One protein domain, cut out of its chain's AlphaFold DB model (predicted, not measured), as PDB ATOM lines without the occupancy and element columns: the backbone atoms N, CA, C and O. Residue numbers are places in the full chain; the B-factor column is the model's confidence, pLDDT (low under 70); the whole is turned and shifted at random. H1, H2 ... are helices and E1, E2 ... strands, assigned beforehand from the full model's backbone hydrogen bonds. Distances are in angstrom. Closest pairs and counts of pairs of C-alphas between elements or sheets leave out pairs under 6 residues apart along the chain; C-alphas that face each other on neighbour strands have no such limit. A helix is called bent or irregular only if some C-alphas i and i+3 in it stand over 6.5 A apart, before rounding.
ATOM      1  N   LEU A 702     148.297 215.704 181.284       88.00
ATOM      2  CA  LEU A 702     148.834 214.348 181.373       88.00
ATOM      3  C   LEU A 702     147.697 213.415 181.790       88.00
ATOM      4  O   LEU A 702     147.280 213.395 182.950       88.00
ATOM      5  N   LEU A 703     147.197 212.666 180.818       90.62
ATOM      6  CA  LEU A 703     146.043 211.791 180.916       90.62
ATOM      7  C   LEU A 703     146.502 210.389 181.305       90.62
ATOM      8  O   LEU A 703     147.261 209.761 180.573       90.62
ATOM      9  N   ILE A 704     146.049 209.893 182.452       88.69
ATOM     10  CA  ILE A 704     146.447 208.576 182.966       88.69
ATOM     11  C   ILE A 704     145.288 207.607 182.775       88.69
ATOM     12  O   ILE A 704     144.265 207.733 183.447       88.69
ATOM     13  N   ASP A 705     145.436 206.643 181.869       87.19
ATOM     14  CA  ASP A 705     144.396 205.656 181.591       87.19
ATOM     15  C   ASP A 705     144.284 204.644 182.743       87.19
ATOM     16  O   ASP A 705     145.163 203.810 182.956       87.19
ATOM     17  N   VAL A 706     143.180 204.726 183.487       86.75
ATOM     18  CA  VAL A 706     142.832 203.851 184.615       86.75
ATOM     19  C   VAL A 706     141.689 202.885 184.279       86.75
ATOM     20  O   VAL A 706     141.050 202.342 185.181       86.75
ATOM     21  N   SER A 707     141.415 202.654 182.987       85.19
ATOM     22  CA  SER A 707     140.298 201.808 182.534       85.19
ATOM     23  C   SER A 707     140.334 200.403 183.131       85.19
ATOM     24  O   SER A 707     139.302 199.895 183.561       85.19
ATOM     25  N   GLU A 708     141.514 199.781 183.181       76.31
ATOM     26  CA  GLU A 708     141.670 198.409 183.677       76.31
ATOM     27  C   GLU A 708     141.304 198.293 185.158       76.31
ATOM     28  O   GLU A 708     140.559 197.396 185.539       76.31
ATOM     29  N   PHE A 709     141.732 199.254 185.977       77.62
ATOM     30  CA  PHE A 709     141.446 199.272 187.412       77.62
ATOM     31  C   PHE A 709     139.953 199.418 187.719       77.62
ATOM     32  O   PHE A 709     139.445 198.819 188.667       77.62
ATOM     33  N   LEU A 710     139.237 200.202 186.909       80.56
ATOM     34  CA  LEU A 710     137.792 200.382 187.044       80.56
ATOM     35  C   LEU A 710     137.001 199.156 186.572       80.56
ATOM     36  O   LEU A 710     135.959 198.857 187.147       80.56
ATOM     37  N   GLN A 711     137.485 198.452 185.546       73.50
ATOM     38  CA  GLN A 711     136.801 197.288 184.971       73.50
ATOM     39  C   GLN A 711     137.077 195.989 185.742       73.50
ATOM     40  O   GLN A 711     136.149 195.217 185.975       73.50
ATOM     41  N   ALA A 712     138.328 195.743 186.142       69.00
ATOM     42  CA  ALA A 712     138.733 194.532 186.859       69.00
ATOM     43  C   ALA A 712     138.469 194.610 188.374       69.00
ATOM     44  O   ALA A 712     138.389 193.580 189.044       69.00
ATOM     45  N   GLY A 713     138.306 195.825 188.908       68.38
ATOM     46  CA  GLY A 713     138.340 196.081 190.343       68.38
ATOM     47  C   GLY A 713     139.775 196.065 190.879       68.38
ATOM     48  O   GLY A 713     140.665 195.445 190.307       68.38
ATOM     49  N   MET A 714     140.004 196.773 191.986       71.56
ATOM     50  CA  MET A 714     141.329 196.887 192.606       71.56
ATOM     51  C   MET A 714     141.349 196.236 193.985       71.56
ATOM     52  O   MET A 714     140.468 196.510 194.810       71.56
ATOM     53  N   SER A 715     142.399 195.472 194.277       75.00
ATOM     54  CA  SER A 715     142.753 195.076 195.642       75.00
ATOM     55  C   SER A 715     143.129 196.295 196.497       75.00
ATOM     56  O   SER A 715     143.481 197.362 195.988       75.00
ATOM     57  N   THR A 716     143.076 196.150 197.821       76.19
ATOM     58  CA  THR A 716     143.446 197.226 198.756       76.19
ATOM     59  C   THR A 716     144.888 197.704 198.551       76.19
ATOM     60  O   THR A 716     145.153 198.904 198.635       76.19
ATOM     61  N   ASP A 717     145.814 196.796 198.240       70.25
ATOM     62  CA  ASP A 717     147.226 197.133 198.032       70.25
ATOM     63  C   ASP A 717     147.437 197.912 196.730       70.25
ATOM     64  O   ASP A 717     148.136 198.926 196.728       70.25
ATOM     65  N   GLU A 718     146.746 197.535 195.649       69.75
ATOM     66  CA  GLU A 718     146.745 198.295 194.392       69.75
ATOM     67  C   GLU A 718     146.137 199.690 194.578       69.75
ATOM     68  O   GLU A 718     146.668 200.673 194.055       69.75
ATOM     69  N   GLN A 719     145.051 199.809 195.354       70.75
ATOM     70  CA  GLN A 719     144.450 201.108 195.681       70.75
ATOM     71  C   GLN A 719     145.436 201.990 196.457       70.75
ATOM     72  O   GLN A 719     145.613 203.166 196.133       70.75
ATOM     73  N   ASN A 720     146.124 201.426 197.451       72.62
ATOM     74  CA  ASN A 720     147.125 202.146 198.233       72.62
ATOM     75  C   ASN A 720     148.315 202.592 197.370       72.62
ATOM     76  O   ASN A 720     148.727 203.755 197.458       72.62
ATOM     77  N   ALA A 721     148.829 201.708 196.513       72.94
ATOM     78  CA  ALA A 721     149.941 201.995 195.611       72.94
ATOM     79  C   ALA A 721     149.583 203.089 194.594       72.94
ATOM     80  O   ALA A 721     150.298 204.088 194.483       72.94
ATOM     81  N   MET A 722     148.436 202.962 193.916       77.19
ATOM     82  CA  MET A 722     147.941 203.971 192.973       77.19
ATOM     83  C   MET A 722     147.680 205.309 193.672       77.19
ATOM     84  O   MET A 722     148.077 206.366 193.182       77.19
ATOM     85  N   GLY A 723     147.055 205.277 194.851       79.25
ATOM     86  CA  GLY A 723     146.794 206.473 195.642       79.25
ATOM     87  C   GLY A 723     148.080 207.198 196.044       79.25
ATOM     88  O   GLY A 723     148.140 208.427 195.980       79.25
ATOM     89  N   HIS A 724     149.130 206.465 196.425       77.81
ATOM     90  CA  HIS A 724     150.444 207.048 196.699       77.81
ATOM     91  C   HIS A 724     151.065 207.654 195.435       77.81
ATOM     92  O   HIS A 724     151.424 208.832 195.435       77.81
ATOM     93  N   ALA A 725     151.099 206.890 194.342       77.31
ATOM     94  CA  ALA A 725     151.621 207.331 193.056       77.31
ATOM     95  C   ALA A 725     150.956 208.631 192.568       77.31
ATOM     96  O   ALA A 725     151.650 209.589 192.226       77.31
ATOM     97  N   MET A 726     149.621 208.709 192.603       82.44
ATOM     98  CA  MET A 726     148.879 209.920 192.235       82.44
ATOM     99  C   MET A 726     149.261 211.120 193.110       82.44
ATOM    100  O   MET A 726     149.457 212.220 192.592       82.44
ATOM    101  N   ARG A 727     149.435 210.936 194.427       82.50
ATOM    102  CA  ARG A 727     149.856 212.030 195.325       82.50
ATOM    103  C   ARG A 727     151.251 212.557 194.991       82.50
ATOM    104  O   ARG A 727     151.435 213.776 195.054       82.50
ATOM    105  N   CYS A 728     152.188 211.672 194.650       81.00
ATOM    106  CA  CYS A 728     153.539 212.036 194.220       81.00
ATOM    107  C   CYS A 728     153.506 212.799 192.892       81.00
ATOM    108  O   CYS A 728     154.088 213.875 192.788       81.00
ATOM    109  N   MET A 729     152.742 212.308 191.914       78.12
ATOM    110  CA  MET A 729     152.567 212.966 190.616       78.12
ATOM    111  C   MET A 729     151.980 214.381 190.754       78.12
ATOM    112  O   MET A 729     152.479 215.348 190.177       78.12
ATOM    113  N   PHE A 730     150.962 214.552 191.601       82.06
ATOM    114  CA  PHE A 730     150.395 215.874 191.875       82.06
ATOM    115  C   PHE A 730     151.379 216.824 192.579       82.06
ATOM    116  O   PHE A 730     151.219 218.037 192.469       82.06
ATOM    117  N   GLN A 731     152.393 216.315 193.291       75.19
ATOM    118  CA  GLN A 731     153.462 217.138 193.879       75.19
ATOM    119  C   GLN A 731     154.521 217.548 192.853       75.19
ATOM    120  O   GLN A 731     155.005 218.677 192.919       75.19
ATOM    121  N   SER A 732     154.875 216.661 191.921       69.31
ATOM    122  CA  SER A 732     155.973 216.891 190.975       69.31
ATOM    123  C   SER A 732     155.605 217.797 189.798       69.31
ATOM    124  O   SER A 732     156.480 218.482 189.282       69.31
ATOM    125  N   SER A 733     154.330 217.849 189.391       66.88
ATOM    126  CA  SER A 733     153.901 218.587 188.185       66.88
ATOM    127  C   SER A 733     154.237 220.089 188.172       66.88
ATOM    128  O   SER A 733     154.369 220.658 187.090       66.88
ATOM    129  N   GLN A 734     154.354 220.740 189.340       63.22
ATOM    130  CA  GLN A 734     154.626 222.183 189.521       63.22
ATOM    131  C   GLN A 734     153.941 223.124 188.498       63.22
ATOM    132  O   GLN A 734     154.501 224.146 188.115       63.22
ATOM    133  N   GLY A 735     152.726 222.793 188.042       59.56
ATOM    134  CA  GLY A 735     151.964 223.610 187.086       59.56
ATOM    135  C   GLY A 735     152.372 223.486 185.610       59.56
ATOM    136  O   GLY A 735     151.799 224.182 184.780       59.56
ATOM    137  N   SER A 736     153.312 222.598 185.260       65.06
ATOM    138  CA  SER A 736     153.737 222.387 183.861       65.06
ATOM    139  C   SER A 736     152.689 221.644 183.025       65.06
ATOM    140  O   SER A 736     152.587 221.863 181.823       65.06
ATOM    141  N   TYR A 737     151.908 220.770 183.663       76.44
ATOM    142  CA  TYR A 737     150.806 220.023 183.061       76.44
ATOM    143  C   TYR A 737     149.758 219.687 184.129       76.44
ATOM    144  O   TYR A 737     150.067 219.537 185.316       76.44
ATOM    145  N   ARG A 738     148.501 219.565 183.708       85.88
ATOM    146  CA  ARG A 738     147.368 219.140 184.523       85.88
ATOM    147  C   ARG A 738     147.245 217.624 184.455       85.88
ATOM    148  O   ARG A 738     146.957 217.063 183.406       85.88
ATOM    149  N   ILE A 739     147.454 216.953 185.579       88.88
ATOM    150  CA  ILE A 739     147.340 215.495 185.637       88.88
ATOM    151  C   ILE A 739     145.875 215.106 185.836       88.88
ATOM    152  O   ILE A 739     145.267 215.500 186.834       88.88
ATOM    153  N   GLU A 740     145.335 214.311 184.918       92.06
ATOM    154  CA  GLU A 740     143.952 213.836 184.951       92.06
ATOM    155  C   GLU A 740     143.882 212.328 184.695       92.06
ATOM    156  O   GLU A 740     144.212 211.858 183.609       92.06
ATOM    157  N   PRO A 741     143.427 211.534 185.673       92.50
ATOM    158  CA  PRO A 741     143.053 210.152 185.414       92.50
ATOM    159  C   PRO A 741     141.833 210.081 184.485       92.50
ATOM    160  O   PRO A 741     140.900 210.877 184.616       92.50
ATOM    161  N   VAL A 742     141.832 209.132 183.553       93.62
ATOM    162  CA  VAL A 742     140.787 208.939 182.535       93.62
ATOM    163  C   VAL A 742     140.448 207.463 182.377       93.62
ATOM    164  O   VAL A 742     141.269 206.600 182.665       93.62
ATOM    165  N   TYR A 743     139.252 207.148 181.896       91.56
ATOM    166  CA  TYR A 743     138.850 205.767 181.629       91.56
ATOM    167  C   TYR A 743     137.966 205.662 180.393       91.56
ATOM    168  O   TYR A 743     137.268 206.608 180.038       91.56
ATOM    169  N   PHE A 744     137.989 204.504 179.743       90.12
ATOM    170  CA  PHE A 744     137.122 204.170 178.624       90.12
ATOM    171  C   PHE A 744     135.838 203.503 179.134       90.12
ATOM    172  O   PHE A 744     135.885 202.423 179.724       90.12
ATOM    173  N   ASP A 745     134.686 204.127 178.881       88.62
ATOM    174  CA  ASP A 745     133.375 203.677 179.377       88.62
ATOM    175  C   ASP A 745     132.709 202.588 178.507       88.62
ATOM    176  O   ASP A 745     131.560 202.218 178.735       88.62
ATOM    177  N   GLY A 746     133.422 202.085 177.495       84.31
ATOM    178  CA  GLY A 746     132.894 201.190 176.463       84.31
ATOM    179  C   GLY A 746     132.579 201.905 175.147       84.31
ATOM    180  O   GLY A 746     132.534 201.256 174.103       84.31
ATOM    181  N   SER A 747     132.440 203.234 175.172       84.38
ATOM    182  CA  SER A 747     132.145 204.059 173.997       84.38
ATOM    183  C   SER A 747     133.137 205.196 173.761       84.38
ATOM    184  O   SER A 747     133.566 205.440 172.627       84.38
ATOM    185  N   GLN A 748     133.545 205.867 174.830       87.62
ATOM    186  CA  GLN A 748     134.416 207.027 174.796       87.62
ATOM    187  C   GLN A 748     135.246 207.112 176.069       87.62
ATOM    188  O   GLN A 748     134.967 206.458 177.074       87.62
ATOM    189  N   TYR A 749     136.300 207.917 176.007       90.94
ATOM    190  CA  TYR A 749     137.061 208.246 177.197       90.94
ATOM    191  C   TYR A 749     136.339 209.320 178.010       90.94
ATOM    192  O   TYR A 749     135.750 210.247 177.451       90.94
ATOM    193  N   ARG A 750     136.412 209.195 179.332       93.12
ATOM    194  CA  ARG A 750     135.899 210.146 180.318       93.12
ATOM    195  C   ARG A 750     136.971 210.466 181.341       93.12
ATOM    196  O   ARG A 750     137.842 209.638 181.607       93.12
ATOM    197  N   TYR A 751     136.877 211.639 181.954       93.94
ATOM    198  CA  TYR A 751     137.656 211.930 183.155       93.94
ATOM    199  C   TYR A 751     137.229 210.999 184.297       93.94
ATOM    200  O   TYR A 751     136.043 210.770 184.486       93.94
ATOM    201  N   ALA A 752     138.174 210.484 185.083       93.12
ATOM    202  CA  ALA A 752     137.923 209.573 186.202       93.12
ATOM    203  C   ALA A 752     137.851 210.327 187.545       93.12
ATOM    204  O   ALA A 752     138.466 209.926 188.537       93.12
ATOM    205  N   ARG A 753     137.130 211.454 187.597       93.00
ATOM    206  CA  ARG A 753     137.165 212.379 188.743       93.00
ATOM    207  C   ARG A 753     136.592 211.732 189.985       93.00
ATOM    208  O   ARG A 753     137.218 211.805 191.038       93.00
ATOM    209  N   ASN A 754     135.451 211.053 189.854       90.88
ATOM    210  CA  ASN A 754     134.819 210.358 190.976       90.88
ATOM    211  C   ASN A 754     135.715 209.257 191.551       90.88
ATOM    212  O   ASN A 754     135.824 209.112 192.774       90.88
ATOM    213  N   PHE A 755     136.388 208.509 190.675       89.75
ATOM    214  CA  PHE A 755     137.365 207.499 191.071       89.75
ATOM    215  C   PHE A 755     138.512 208.135 191.861       89.75
ATOM    216  O   PHE A 755     138.765 207.751 193.003       89.75
ATOM    217  N   THR A 756     139.155 209.164 191.307       91.62
ATOM    218  CA  THR A 756     140.307 209.820 191.936       91.62
ATOM    219  C   THR A 756     139.947 210.494 193.257       91.62
ATOM    220  O   THR A 756     140.693 210.386 194.233       91.62
ATOM    221  N   THR A 757     138.797 211.166 193.336       91.69
ATOM    222  CA  THR A 757     138.359 211.829 194.570       91.69
ATOM    223  C   THR A 757     138.014 210.827 195.657       91.69
ATOM    224  O   THR A 757     138.299 211.095 196.820       91.69
ATOM    225  N   THR A 758     137.458 209.667 195.300       90.12
ATOM    226  CA  THR A 758     137.181 208.586 196.254       90.12
ATOM    227  C   THR A 758     138.481 207.949 196.739       90.12
ATOM    228  O   THR A 758     138.721 207.901 197.944       90.12
ATOM    229  N   LEU A 759     139.366 207.567 195.812       89.12
ATOM    230  CA  LEU A 759     140.663 206.942 196.099       89.12
ATOM    231  C   LEU A 759     141.529 207.791 197.042       89.12
ATOM    232  O   LEU A 759     142.206 207.286 197.935       89.12
ATOM    233  N   LEU A 760     141.510 209.111 196.850       90.38
ATOM    234  CA  LEU A 760     142.309 210.055 197.632       90.38
ATOM    235  C   LEU A 760     141.527 210.709 198.780       90.38
ATOM    236  O   LEU A 760     142.102 211.478 199.564       90.38
ATOM    237  N   ASN A 761     140.237 210.384 198.910       91.81
ATOM    238  CA  ASN A 761     139.300 210.980 199.856       91.81
ATOM    239  C   ASN A 761     139.360 212.524 199.802       91.81
ATOM    240  O   ASN A 761     139.699 213.178 200.789       91.81
ATOM    241  N   LEU A 762     139.159 213.103 198.615       93.12
ATOM    242  CA  LEU A 762     139.233 214.544 198.352       93.12
ATOM    243  C   LEU A 762     137.845 215.207 198.412       93.12
ATOM    244  O   LEU A 762     136.858 214.591 198.011       93.12
ATOM    245  N   PRO A 763     137.755 216.477 198.851       91.19
ATOM    246  CA  PRO A 763     136.490 217.175 199.107       91.19
ATOM    247  C   PRO A 763     135.822 217.720 197.829       91.19
ATOM    248  O   PRO A 763     135.484 218.900 197.741       91.19
ATOM    249  N   LEU A 764     135.623 216.878 196.814       87.12
ATOM    250  CA  LEU A 764     134.890 217.222 195.594       87.12
ATOM    251  C   LEU A 764     133.632 216.354 195.507       87.12
ATOM    252  O   LEU A 764     133.701 215.164 195.219       87.12
ATOM    253  N   HIS A 765     132.472 216.946 195.787       72.44
ATOM    254  CA  HIS A 765     131.199 216.225 195.801       72.44
ATOM    255  C   HIS A 765     130.469 216.370 194.462       72.44
ATOM    256  O   HIS A 765     130.326 217.484 193.963       72.44
ATOM    257  N   LYS A 766     129.939 215.256 193.933       66.94
ATOM    258  CA  LYS A 766     129.070 215.215 192.740       66.94
ATOM    259  C   LYS A 766     129.710 215.852 191.494       66.94
ATOM    260  O   LYS A 766     129.093 216.692 190.840       66.94
ATOM    261  N   CYS A 767     130.949 215.476 191.172       70.00
ATOM    262  CA  CYS A 767     131.536 215.856 189.889       70.00
ATOM    263  C   CYS A 767     131.083 214.871 188.807       70.00
ATOM    264  O   CYS A 767     131.038 213.665 189.044       70.00
ATOM    265  N   LEU A 768     130.726 215.378 187.629       79.06
ATOM    266  CA  LEU A 768     130.462 214.521 186.483       79.06
ATOM    267  C   LEU A 768     131.800 214.094 185.876       79.06
ATOM    268  O   LEU A 768     132.722 214.905 185.717       79.06
ATOM    269  N   ASP A 769     131.889 212.807 185.557       91.19
ATOM    270  CA  ASP A 769     132.941 212.248 184.717       91.19
ATOM    271  C   ASP A 769     132.608 212.622 183.263       91.19
ATOM    272  O   ASP A 769     132.010 211.853 182.498       91.19
ATOM    273  N   ASP A 770     132.902 213.883 182.935       89.56
ATOM    274  CA  ASP A 770     132.662 214.456 181.614       89.56
ATOM    275  C   ASP A 770     133.438 213.681 180.545       89.56
ATOM    276  O   ASP A 770     134.448 213.025 180.826       89.56
ATOM    277  N   ILE A 771     132.954 213.770 179.305       88.62
ATOM    278  CA  ILE A 771     133.669 213.247 178.140       88.62
ATOM    279  C   ILE A 771     135.052 213.897 178.107       88.62
ATOM    280  O   ILE A 771     135.188 215.099 178.330       88.62
ATOM    281  N   LEU A 772     136.074 213.076 177.877       89.06
ATOM    282  CA  LEU A 772     137.445 213.539 177.781       89.06
ATOM    283  C   LEU A 772     137.591 214.436 176.549       89.06
ATOM    284  O   LEU A 772     137.352 213.989 175.425       89.06
ATOM    285  N   ASP A 773     138.026 215.668 176.785       84.00
ATOM    286  CA  ASP A 773     138.423 216.605 175.745       84.00
ATOM    287  C   ASP A 773     139.951 216.669 175.679       84.00
ATOM    288  O   ASP A 773     140.609 216.642 176.721       84.00
ATOM    289  N   VAL A 774     140.509 216.683 174.468       82.38
ATOM    290  CA  VAL A 774     141.958 216.590 174.242       82.38
ATOM    291  C   VAL A 774     142.419 217.534 173.146       82.38
ATOM    292  O   VAL A 774     141.737 217.758 172.149       82.38
ATOM    293  N   THR A 775     143.648 218.003 173.291       77.25
ATOM    294  CA  THR A 775     144.360 218.848 172.339       77.25
ATOM    295  C   THR A 775     145.661 218.182 171.897       77.25
ATOM    296  O   THR A 775     146.148 217.241 172.525       77.25
ATOM    297  N   SER A 776     146.289 218.699 170.841       74.19
ATOM    298  CA  SER A 776     147.605 218.225 170.377       74.19
ATOM    299  C   SER A 776     148.737 218.419 171.398       74.19
ATOM    300  O   SER A 776     149.829 217.889 171.210       74.19
ATOM    301  N   LYS A 777     148.495 219.183 172.472       76.31
ATOM    302  CA  LYS A 777     149.449 219.412 173.564       76.31
ATOM    303  C   LYS A 777     149.389 218.326 174.637       76.31
ATOM    304  O   LYS A 777     150.248 218.317 175.514       76.31
ATOM    305  N   ASP A 778     148.382 217.458 174.606       83.12
ATOM    306  CA  ASP A 778     148.129 216.501 175.677       83.12
ATOM    307  C   ASP A 778     148.886 215.185 175.478       83.12
ATOM    308  O   ASP A 778     149.209 214.763 174.363       83.12
ATOM    309  N   PHE A 779     149.129 214.512 176.598       85.62
ATOM    310  CA  PHE A 779     149.790 213.216 176.664       85.62
ATOM    311  C   PHE A 779     148.820 212.196 177.242       85.62
ATOM    312  O   PHE A 779     148.253 212.432 178.304       85.62
ATOM    313  N   LEU A 780     148.664 211.045 176.594       86.75
ATOM    314  CA  LEU A 780     147.967 209.890 177.152       86.75
ATOM    315  C   LEU A 780     148.979 208.819 177.541       86.75
ATOM    316  O   LEU A 780     149.746 208.347 176.707       86.75
ATOM    317  N   LEU A 781     148.944 208.414 178.806       84.00
ATOM    318  CA  LEU A 781     149.744 207.338 179.366       84.00
ATOM    319  C   LEU A 781     148.840 206.152 179.711       84.00
ATOM    320  O   LEU A 781     148.037 206.225 180.642       84.00
ATOM    321  N   GLY A 782     148.986 205.060 178.967       77.31
ATOM    322  CA  GLY A 782     148.363 203.776 179.271       77.31
ATOM    323  C   GLY A 782     149.311 202.823 179.993       77.31
ATOM    324  O   GLY A 782     150.514 202.799 179.730       77.31
ATOM    325  N   ILE A 783     148.759 202.012 180.890       68.31
ATOM    326  CA  ILE A 783     149.458 200.897 181.540       68.31
ATOM    327  C   ILE A 783     149.026 199.621 180.810       68.31
ATOM    328  O   ILE A 783     147.850 199.453 180.498       68.31
ATOM    329  N   ASP A 784     149.989 198.799 180.410       57.00
ATOM    330  CA  ASP A 784     149.802 197.730 179.428       57.00
ATOM    331  C   ASP A 784     149.256 196.453 180.081       57.00
ATOM    332  O   ASP A 784     149.984 195.689 180.715       57.00
ATOM    333  N   GLY A 785     147.960 196.232 179.879       51.19
ATOM    334  CA  GLY A 785     147.300 194.927 179.873       51.19
ATOM    335  C   GLY A 785     146.212 194.816 178.790       51.19
ATOM    336  O   GLY A 785     145.811 193.711 178.420       51.19
ATOM    337  N   ALA A 786     145.742 195.945 178.233       48.03
ATOM    338  CA  ALA A 786     144.482 195.986 177.493       48.03
ATOM    339  C   ALA A 786     144.517 196.460 176.034       48.03
ATOM    340  O   ALA A 786     143.452 196.456 175.431       48.03
ATOM    341  N   ILE A 787     145.633 196.850 175.398       50.84
ATOM    342  CA  ILE A 787     145.557 197.175 173.946       50.84
ATOM    343  C   ILE A 787     145.287 195.912 173.125       50.84
ATOM    344  O   ILE A 787     144.475 195.927 172.204       50.84
ATOM    345  N   MET A 788     145.945 194.805 173.479       44.78
ATOM    346  CA  MET A 788     145.822 193.526 172.769       44.78
ATOM    347  C   MET A 788     144.433 192.881 172.939       44.78
ATOM    348  O   MET A 788     144.054 192.031 172.137       44.78
ATOM    349  N   THR A 789     143.666 193.297 173.951       48.44
ATOM    350  CA  THR A 789     142.310 192.811 174.266       48.44
ATOM    351  C   THR A 789     141.238 193.906 174.171       48.44
ATOM    352  O   THR A 789     140.064 193.647 174.443       48.44
ATOM    353  N   ALA A 790     141.607 195.128 173.767       57.12
ATOM    354  CA  ALA A 790     140.708 196.275 173.723       57.12
ATOM    355  C   ALA A 790     139.576 196.059 172.705       57.12
ATOM    356  O   ALA A 790     139.837 195.652 171.567       57.12
ATOM    357  N   PRO A 791     138.323 196.420 173.046       61.53
ATOM    358  CA  PRO A 791     137.251 196.512 172.064       61.53
ATOM    359  C   PRO A 791     137.679 197.395 170.885       61.53
ATOM    360  O   PRO A 791     138.325 198.428 171.084       61.53
ATOM    361  N   SER A 792     137.264 197.036 169.665       72.31
ATOM    362  CA  SER A 792     137.584 197.778 168.431       72.31
ATOM    363  C   SER A 792     137.345 199.291 168.557       72.31
ATOM    364  O   SER A 792     138.107 200.089 168.013       72.31
ATOM    365  N   MET A 793     136.341 199.692 169.341       78.81
ATOM    366  CA  MET A 793     135.980 201.085 169.599       78.81
ATOM    367  C   MET A 793     137.040 201.870 170.399       78.81
ATOM    368  O   MET A 793     137.294 203.034 170.093       78.81
ATOM    369  N   ARG A 794     137.721 201.246 171.372       82.12
ATOM    370  CA  ARG A 794     138.803 201.900 172.137       82.12
ATOM    371  C   ARG A 794     140.002 202.183 171.235       82.12
ATOM    372  O   ARG A 794     140.519 203.297 171.237       82.12
ATOM    373  N   CYS A 795     140.380 201.220 170.390       80.25
ATOM    374  CA  CYS A 795     141.433 201.403 169.388       80.25
ATOM    375  C   CYS A 795     141.087 202.512 168.383       80.25
ATOM    376  O   CYS A 795     141.946 203.322 168.042       80.25
ATOM    377  N   GLN A 796     139.824 202.606 167.951       80.25
ATOM    378  CA  GLN A 796     139.364 203.697 167.084       80.25
ATOM    379  C   GLN A 796     139.494 205.069 167.757       80.25
ATOM    380  O   GLN A 796     139.912 206.029 167.103       80.25
ATOM    381  N   ARG A 797     139.185 205.171 169.057       84.19
ATOM    382  CA  ARG A 797     139.346 206.417 169.821       84.19
ATOM    383  C   ARG A 797     140.806 206.801 170.021       84.19
ATOM    384  O   ARG A 797     141.149 207.948 169.758       84.19
ATOM    385  N   LEU A 798     141.678 205.855 170.362       84.31
ATOM    386  CA  LEU A 798     143.123 206.103 170.447       84.31
ATOM    387  C   LEU A 798     143.708 206.527 169.090       84.31
ATOM    388  O   LEU A 798     144.481 207.479 169.014       84.31
ATOM    389  N   ALA A 799     143.285 205.896 167.990       79.19
ATOM    390  CA  ALA A 799     143.679 206.313 166.645       79.19
ATOM    391  C   ALA A 799     143.152 207.714 166.280       79.19
ATOM    392  O   ALA A 799     143.771 208.430 165.493       79.19
ATOM    393  N   TRP A 800     141.999 208.127 166.816       79.69
ATOM    394  CA  TRP A 800     141.500 209.496 166.666       79.69
ATOM    395  C   TRP A 800     142.333 210.498 167.486       79.69
ATOM    396  O   TRP A 800     142.774 211.492 166.917       79.69
ATOM    397  N   PHE A 801     142.664 210.199 168.749       82.31
ATOM    398  CA  PHE A 801     143.581 211.015 169.565       82.31
ATOM    399  C   PHE A 801     144.951 211.190 168.900       82.31
ATOM    400  O   PHE A 801     145.452 212.307 168.794       82.31
ATOM    401  N   SER A 802     145.522 210.113 168.356       78.06
ATOM    402  CA  SER A 802     146.792 210.181 167.627       78.06
ATOM    403  C   SER A 802     146.697 211.070 166.379       78.06
ATOM    404  O   SER A 802     147.587 211.880 166.138       78.06
ATOM    405  N   ARG A 803     145.589 211.004 165.623       74.56
ATOM    406  CA  ARG A 803     145.337 211.907 164.480       74.56
ATOM    407  C   ARG A 803     145.163 213.370 164.890       74.56
ATOM    408  O   ARG A 803     145.439 214.249 164.080       74.56
ATOM    409  N   LYS A 804     144.735 213.625 166.127       73.81
ATOM    410  CA  LYS A 804     144.686 214.957 166.747       73.81
ATOM    411  C   LYS A 804     146.034 215.456 167.262       73.81
ATOM    412  O   LYS A 804     146.121 216.601 167.688       73.81
ATOM    413  N   GLY A 805     147.074 214.627 167.210       73.69
ATOM    414  CA  GLY A 805     148.409 214.966 167.694       73.69
ATOM    415  C   GLY A 805     148.633 214.682 169.179       73.69
ATOM    416  O   GLY A 805     149.712 214.989 169.672       73.69
ATOM    417  N   VAL A 806     147.667 214.075 169.885       79.44
ATOM    418  CA  VAL A 806     147.865 213.624 171.272       79.44
ATOM    419  C   VAL A 806     148.996 212.601 171.296       79.44
ATOM    420  O   VAL A 806     148.985 211.631 170.527       79.44
ATOM    421  N   GLN A 807     149.957 212.790 172.195       78.50
ATOM    422  CA  GLN A 807     151.064 211.853 172.341       78.50
ATOM    423  C   GLN A 807     150.628 210.667 173.194       78.50
ATOM    424  O   GLN A 807     150.346 210.812 174.380       78.50
ATOM    425  N   ILE A 808     150.544 209.486 172.584       80.94
ATOM    426  CA  ILE A 808     150.062 208.276 173.250       80.94
ATOM    427  C   ILE A 808     151.246 207.367 173.566       80.94
ATOM    428  O   ILE A 808     151.953 206.908 172.668       80.94
ATOM    429  N   HIS A 809     151.423 207.066 174.846       79.31
ATOM    430  CA  HIS A 809     152.477 206.206 175.359       79.31
ATOM    431  C   HIS A 809     151.873 205.065 176.167       79.31
ATOM    432  O   HIS A 809     150.952 205.269 176.952       79.31
ATOM    433  N   PHE A 810     152.433 203.869 176.009       71.81
ATOM    434  CA  PHE A 810     152.070 202.707 176.811       71.81
ATOM    435  C   PHE A 810     153.290 202.173 177.547       71.81
ATOM    436  O   PHE A 810     154.387 202.113 176.984       71.81
ATOM    437  N   VAL A 811     153.094 201.798 178.806       64.81
ATOM    438  CA  VAL A 811     154.132 201.225 179.667       64.81
ATOM    439  C   VAL A 811     153.821 199.755 179.894       64.81
ATOM    440  O   VAL A 811     152.794 199.442 180.486       64.81
ATOM    441  N   ASN A 812     154.707 198.873 179.420       53.06
ATOM    442  CA  ASN A 812     154.489 197.427 179.437       53.06
ATOM    443  C   ASN A 812     154.413 196.840 180.865       53.06
ATOM    444  O   ASN A 812     155.324 197.057 181.666       53.06
ATOM    445  N   GLY A 813     153.344 196.085 181.148       46.91
ATOM    446  CA  GLY A 813     153.022 195.435 182.418       46.91
ATOM    447  C   GLY A 813     153.937 194.265 182.803       46.91
ATOM    448  O   GLY A 813     153.953 193.888 183.967       46.91
ATOM    449  N   ASP A 814     154.765 193.765 181.881       41.03
ATOM    450  CA  ASP A 814     155.849 192.798 182.137       41.03
ATOM    451  C   ASP A 814     157.244 193.466 182.172       41.03
ATOM    452  O   ASP A 814     158.219 192.892 182.660       41.03
ATOM    453  N   LEU A 815     157.365 194.722 181.717       39.59
ATOM    454  CA  LEU A 815     158.608 195.518 181.743       39.59
ATOM    455  C   LEU A 815     158.746 196.369 183.018       39.59
ATOM    456  O   LEU A 815     159.390 197.420 183.019       39.59
ATOM    457  N   TRP A 816     158.224 195.857 184.133       40.59
ATOM    458  CA  TRP A 816     158.525 196.333 185.490       40.59
ATOM    459  C   TRP A 816     159.956 195.983 185.941       40.59
ATOM    460  O   TRP A 816     160.393 196.411 187.009       40.59
ATOM    461  N   SER A 817     160.720 195.254 185.115       40.53
ATOM    462  CA  SER A 817     162.142 194.968 185.316       40.53
ATOM    463  C   SER A 817     163.013 195.550 184.187       40.53
ATOM    464  O   SER A 817     162.770 195.317 183.007       40.53
ATOM    465  N   GLU A 818     164.027 196.334 184.586       35.34
ATOM    466  CA  GLU A 818     165.238 196.814 183.876       35.34
ATOM    467  C   GLU A 818     165.119 197.538 182.499       35.34
ATOM    468  O   GLU A 818     165.984 198.352 182.163       35.34
ATOM    469  N   GLY A 819     164.082 197.299 181.692       38.31
ATOM    470  CA  GLY A 819     164.000 197.704 180.279       38.31
ATOM    471  C   GLY A 819     163.657 199.175 180.017       38.31
ATOM    472  O   GLY A 819     163.958 199.693 178.937       38.31
ATOM    473  N   LEU A 820     163.099 199.881 181.005       39.41
ATOM    474  CA  LEU A 820     162.678 201.283 180.874       39.41
ATOM    475  C   LEU A 820     163.852 202.261 180.656       39.41
ATOM    476  O   LEU A 820     163.677 203.322 180.061       39.41
ATOM    477  N   ARG A 821     165.075 201.892 181.066       38.00
ATOM    478  CA  ARG A 821     166.260 202.774 181.029       38.00
ATOM    479  C   ARG A 821     166.763 203.134 179.625       38.00
ATOM    480  O   ARG A 821     167.541 204.073 179.503       38.00
ATOM    481  N   ARG A 822     166.390 202.402 178.564       37.66
ATOM    482  CA  ARG A 822     167.041 202.534 177.235       37.66
ATOM    483  C   ARG A 822     166.259 203.305 176.165       37.66
ATOM    484  O   ARG A 822     166.831 203.580 175.116       37.66
ATOM    485  N   ARG A 823     164.992 203.677 176.394       38.38
ATOM    486  CA  ARG A 823     164.172 204.443 175.420       38.38
ATOM    487  C   ARG A 823     163.556 205.736 175.978       38.38
ATOM    488  O   ARG A 823     162.675 206.319 175.360       38.38
ATOM    489  N   PHE A 824     164.050 206.203 177.119       38.84
ATOM    490  CA  PHE A 824     163.526 207.337 177.880       38.84
ATOM    491  C   PHE A 824     164.533 208.493 177.883       38.84
ATOM    492  O   PHE A 824     165.404 208.540 178.740       38.84
ATOM    493  N   HIS A 825     164.447 209.428 176.938       39.09
ATOM    494  CA  HIS A 825     165.140 210.724 177.077       39.09
ATOM    495  C   HIS A 825     164.171 211.913 177.075       39.09
ATOM    496  O   HIS A 825     164.464 212.928 177.696       39.09
ATOM    497  N   GLU A 826     162.975 211.765 176.493       41.03
ATOM    498  CA  GLU A 826     161.958 212.829 176.481       41.03
ATOM    499  C   GLU A 826     160.927 212.690 177.619       41.03
ATOM    500  O   GLU A 826     160.575 213.680 178.250       41.03
ATOM    501  N   VAL A 827     160.539 211.462 177.995       43.12
ATOM    502  CA  VAL A 827     159.606 211.192 179.117       43.12
ATOM    503  C   VAL A 827     160.312 211.224 180.494       43.12
ATOM    504  O   VAL A 827     159.677 211.367 181.540       43.12
ATOM    505  N   GLN A 828     161.650 211.146 180.511       40.69
ATOM    506  CA  GLN A 828     162.466 211.001 181.726       40.69
ATOM    507  C   GLN A 828     162.330 212.181 182.704       40.69
ATOM    508  O   GLN A 828     162.329 211.970 183.910       40.69
ATOM    509  N   LYS A 829     162.113 213.408 182.213       45.69
ATOM    510  CA  LYS A 829     161.947 214.589 183.081       45.69
ATOM    511  C   LYS A 829     160.610 214.631 183.837       45.69
ATOM    512  O   LYS A 829     160.473 215.414 184.769       45.69
ATOM    513  N   ILE A 830     159.623 213.828 183.427       46.66
ATOM    514  CA  ILE A 830     158.235 213.895 183.919       46.66
ATOM    515  C   ILE A 830     157.949 212.805 184.966       46.66
ATOM    516  O   ILE A 830     157.211 213.052 185.918       46.66
ATOM    517  N   LEU A 831     158.541 211.613 184.823       52.41
ATOM    518  CA  LEU A 831     158.156 210.411 185.582       52.41
ATOM    519  C   LEU A 831     159.232 209.869 186.544       52.41
ATOM    520  O   LEU A 831     158.992 208.854 187.197       52.41
ATOM    521  N   GLU A 832     160.398 210.514 186.664       49.19
ATOM    522  CA  GLU A 832     161.530 210.026 187.479       49.19
ATOM    523  C   GLU A 832     161.147 209.699 188.944       49.19
ATOM    524  O   GLU A 832     161.412 208.577 189.381       49.19
ATOM    525  N   PRO A 833     160.392 210.556 189.671       51.97
ATOM    526  CA  PRO A 833     159.961 210.248 191.043       51.97
ATOM    527  C   PRO A 833     158.943 209.097 191.136       51.97
ATOM    528  O   PRO A 833     158.834 208.432 192.164       51.97
ATOM    529  N   TRP A 834     158.163 208.874 190.072       48.34
ATOM    530  CA  TRP A 834     157.113 207.851 190.009       48.34
ATOM    531  C   TRP A 834     157.702 206.453 189.769       48.34
ATOM    532  O   TRP A 834     157.281 205.477 190.392       48.34
ATOM    533  N   LEU A 835     158.735 206.365 188.927       48.75
ATOM    534  CA  LEU A 835     159.428 205.116 188.610       48.75
ATOM    535  C   LEU A 835     160.326 204.629 189.757       48.75
ATOM    536  O   LEU A 835     160.384 203.425 190.006       48.75
ATOM    537  N   GLU A 836     160.984 205.533 190.490       46.38
ATOM    538  CA  GLU A 836     161.815 205.162 191.646       46.38
ATOM    539  C   GLU A 836     160.997 204.496 192.767       46.38
ATOM    540  O   GLU A 836     161.432 203.494 193.339       46.38
ATOM    541  N   PHE A 837     159.780 204.984 193.034       42.06
ATOM    542  CA  PHE A 837     158.883 204.410 194.042       42.06
ATOM    543  C   PHE A 837     158.320 203.036 193.638       42.06
ATOM    544  O   PHE A 837     158.273 202.125 194.469       42.06
ATOM    545  N   LEU A 838     157.929 202.842 192.373       42.47
ATOM    546  CA  LEU A 838     157.403 201.553 191.895       42.47
ATOM    547  C   LEU A 838     158.474 200.449 191.929       42.47
ATOM    548  O   LEU A 838     158.188 199.329 192.351       42.47
ATOM    549  N   VAL A 839     159.725 200.784 191.593       41.34
ATOM    550  CA  VAL A 839     160.876 199.866 191.694       41.34
ATOM    551  C   VAL A 839     161.217 199.514 193.149       41.34
ATOM    552  O   VAL A 839     161.694 198.411 193.414       41.34
ATOM    553  N   LEU A 840     160.990 200.424 194.102       37.12
ATOM    554  CA  LEU A 840     161.234 200.183 195.531       37.12
ATOM    555  C   LEU A 840     160.114 199.376 196.200       37.12
ATOM    556  O   LEU A 840     160.399 198.527 197.042       37.12
ATOM    557  N   THR A 841     158.860 199.602 195.812       36.72
ATOM    558  CA  THR A 841     157.695 198.954 196.439       36.72
ATOM    559  C   THR A 841     157.535 197.503 195.977       36.72
ATOM    560  O   THR A 841     157.271 196.635 196.800       36.72
ATOM    561  N   LEU A 842     157.824 197.200 194.706       35.84
ATOM    562  CA  LEU A 842     157.821 195.823 194.184       35.84
ATOM    563  C   LEU A 842     159.044 194.987 194.578       35.84
ATOM    564  O   LEU A 842     159.087 193.793 194.310       35.84
ATOM    565  N   LYS A 843     160.051 195.595 195.212       34.25
ATOM    566  CA  LYS A 843     161.138 194.856 195.870       34.25
ATOM    567  C   LYS A 843     160.797 194.456 197.311       34.25
ATOM    568  O   LYS A 843     161.604 193.775 197.939       34.25
TER     569      LYS A 843
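What this domain is: This is residues 702 to 843 of the 845 residues of an uncharacterized protein of Phormidesmis priestleyi (UniProt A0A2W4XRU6). A strongly twisted five-stranded sheet forms the core, with H4 on one face and H1 on the opposite face, while H2 and H3 only graze it. H6 packs on H2 beyond the sheet, residues 821 to 826 stick out, and a long loop, residues 760 to 778, leads from H3 back to the sheet. The 142 printed residues hold six named helices and five named strands in the order E1 H1 H2 E2 E3 H3 E4 H4 E5 H5 H6; the sheet, E3 E2 E1 E4 E5, is mixed, and so is the class, helices and strands. The whole is compact, with a radius of gyration of the C-alphas of 15.0 A and spans of 37 by 35 by 32 A.

How they stand to each other: Inner strands E1, residues 702 to 705, and E4, 779 to 784, are parallel at 27 degrees, with N 703 and O 779 2.7 A apart. E2, 738 to 744, is parallel to E1, with N 742 and O 704 2.8 A apart. Edge strand E3, 749 to 751, forms an antiparallel hairpin with E2, with N 750 and O 743 2.8 A apart. Edge strand E5, 807 to 812, is parallel to E4, with N 782 and O 809 2.8 A apart. H4, 792 to 803, is on the sheet at a height of 5.9 A; its closest C-alphas to E5 are those of Ser 802 and Ile 808, 6.8 A. H1, 707 to 712, is on the opposite face at a height of 8.5 A. H2, 716 to 732, and H3, 753 to 759, only graze the sheet, with residues 726 to 730 and 753 to 756. E1, H1 H2, E2 and E4, H4, E5 are strand-helix-strand units, parallel neighbour strands with helices between, each with a right-handed crossover. H6, 828 to 841, is irregular, C-alphas 830 and 833 being 8.2 A apart; it touches residues 725 to 732 of H2, closest at the C-alphas of Ala 725 and Trp 834, 6.3 A, with a shallow tilt of 31 degrees, opposite ways. H5, 819 to 822, is apart from H6. Every O i to N i+4 pair is within hydrogen-bond range in H1, H2, H3 and H4, and 6 of 10 in H6; H5 is too short for one.

Where its parts are: E1 begins at C-alpha 702, (148.834, 214.348, 181.373). H2 measures 24.6 A, H6 19.6 A, E2 19.1 A, H4 16.6 A, E5 16.4 A and E4 15.7 A. H6 ends at C-alpha 841, (157.695, 198.954, 196.439).

The domain as a whole: The C-alphas of Lys 766 and Arg 822 are the two farthest apart, 42.9 A. The printed part has no cut. The link from H3 to E4, 19 residues, is long. Mean pLDDT of the printed part is 70.7, with 51 residues under 70, among them 783 to 791 and 811 to 843.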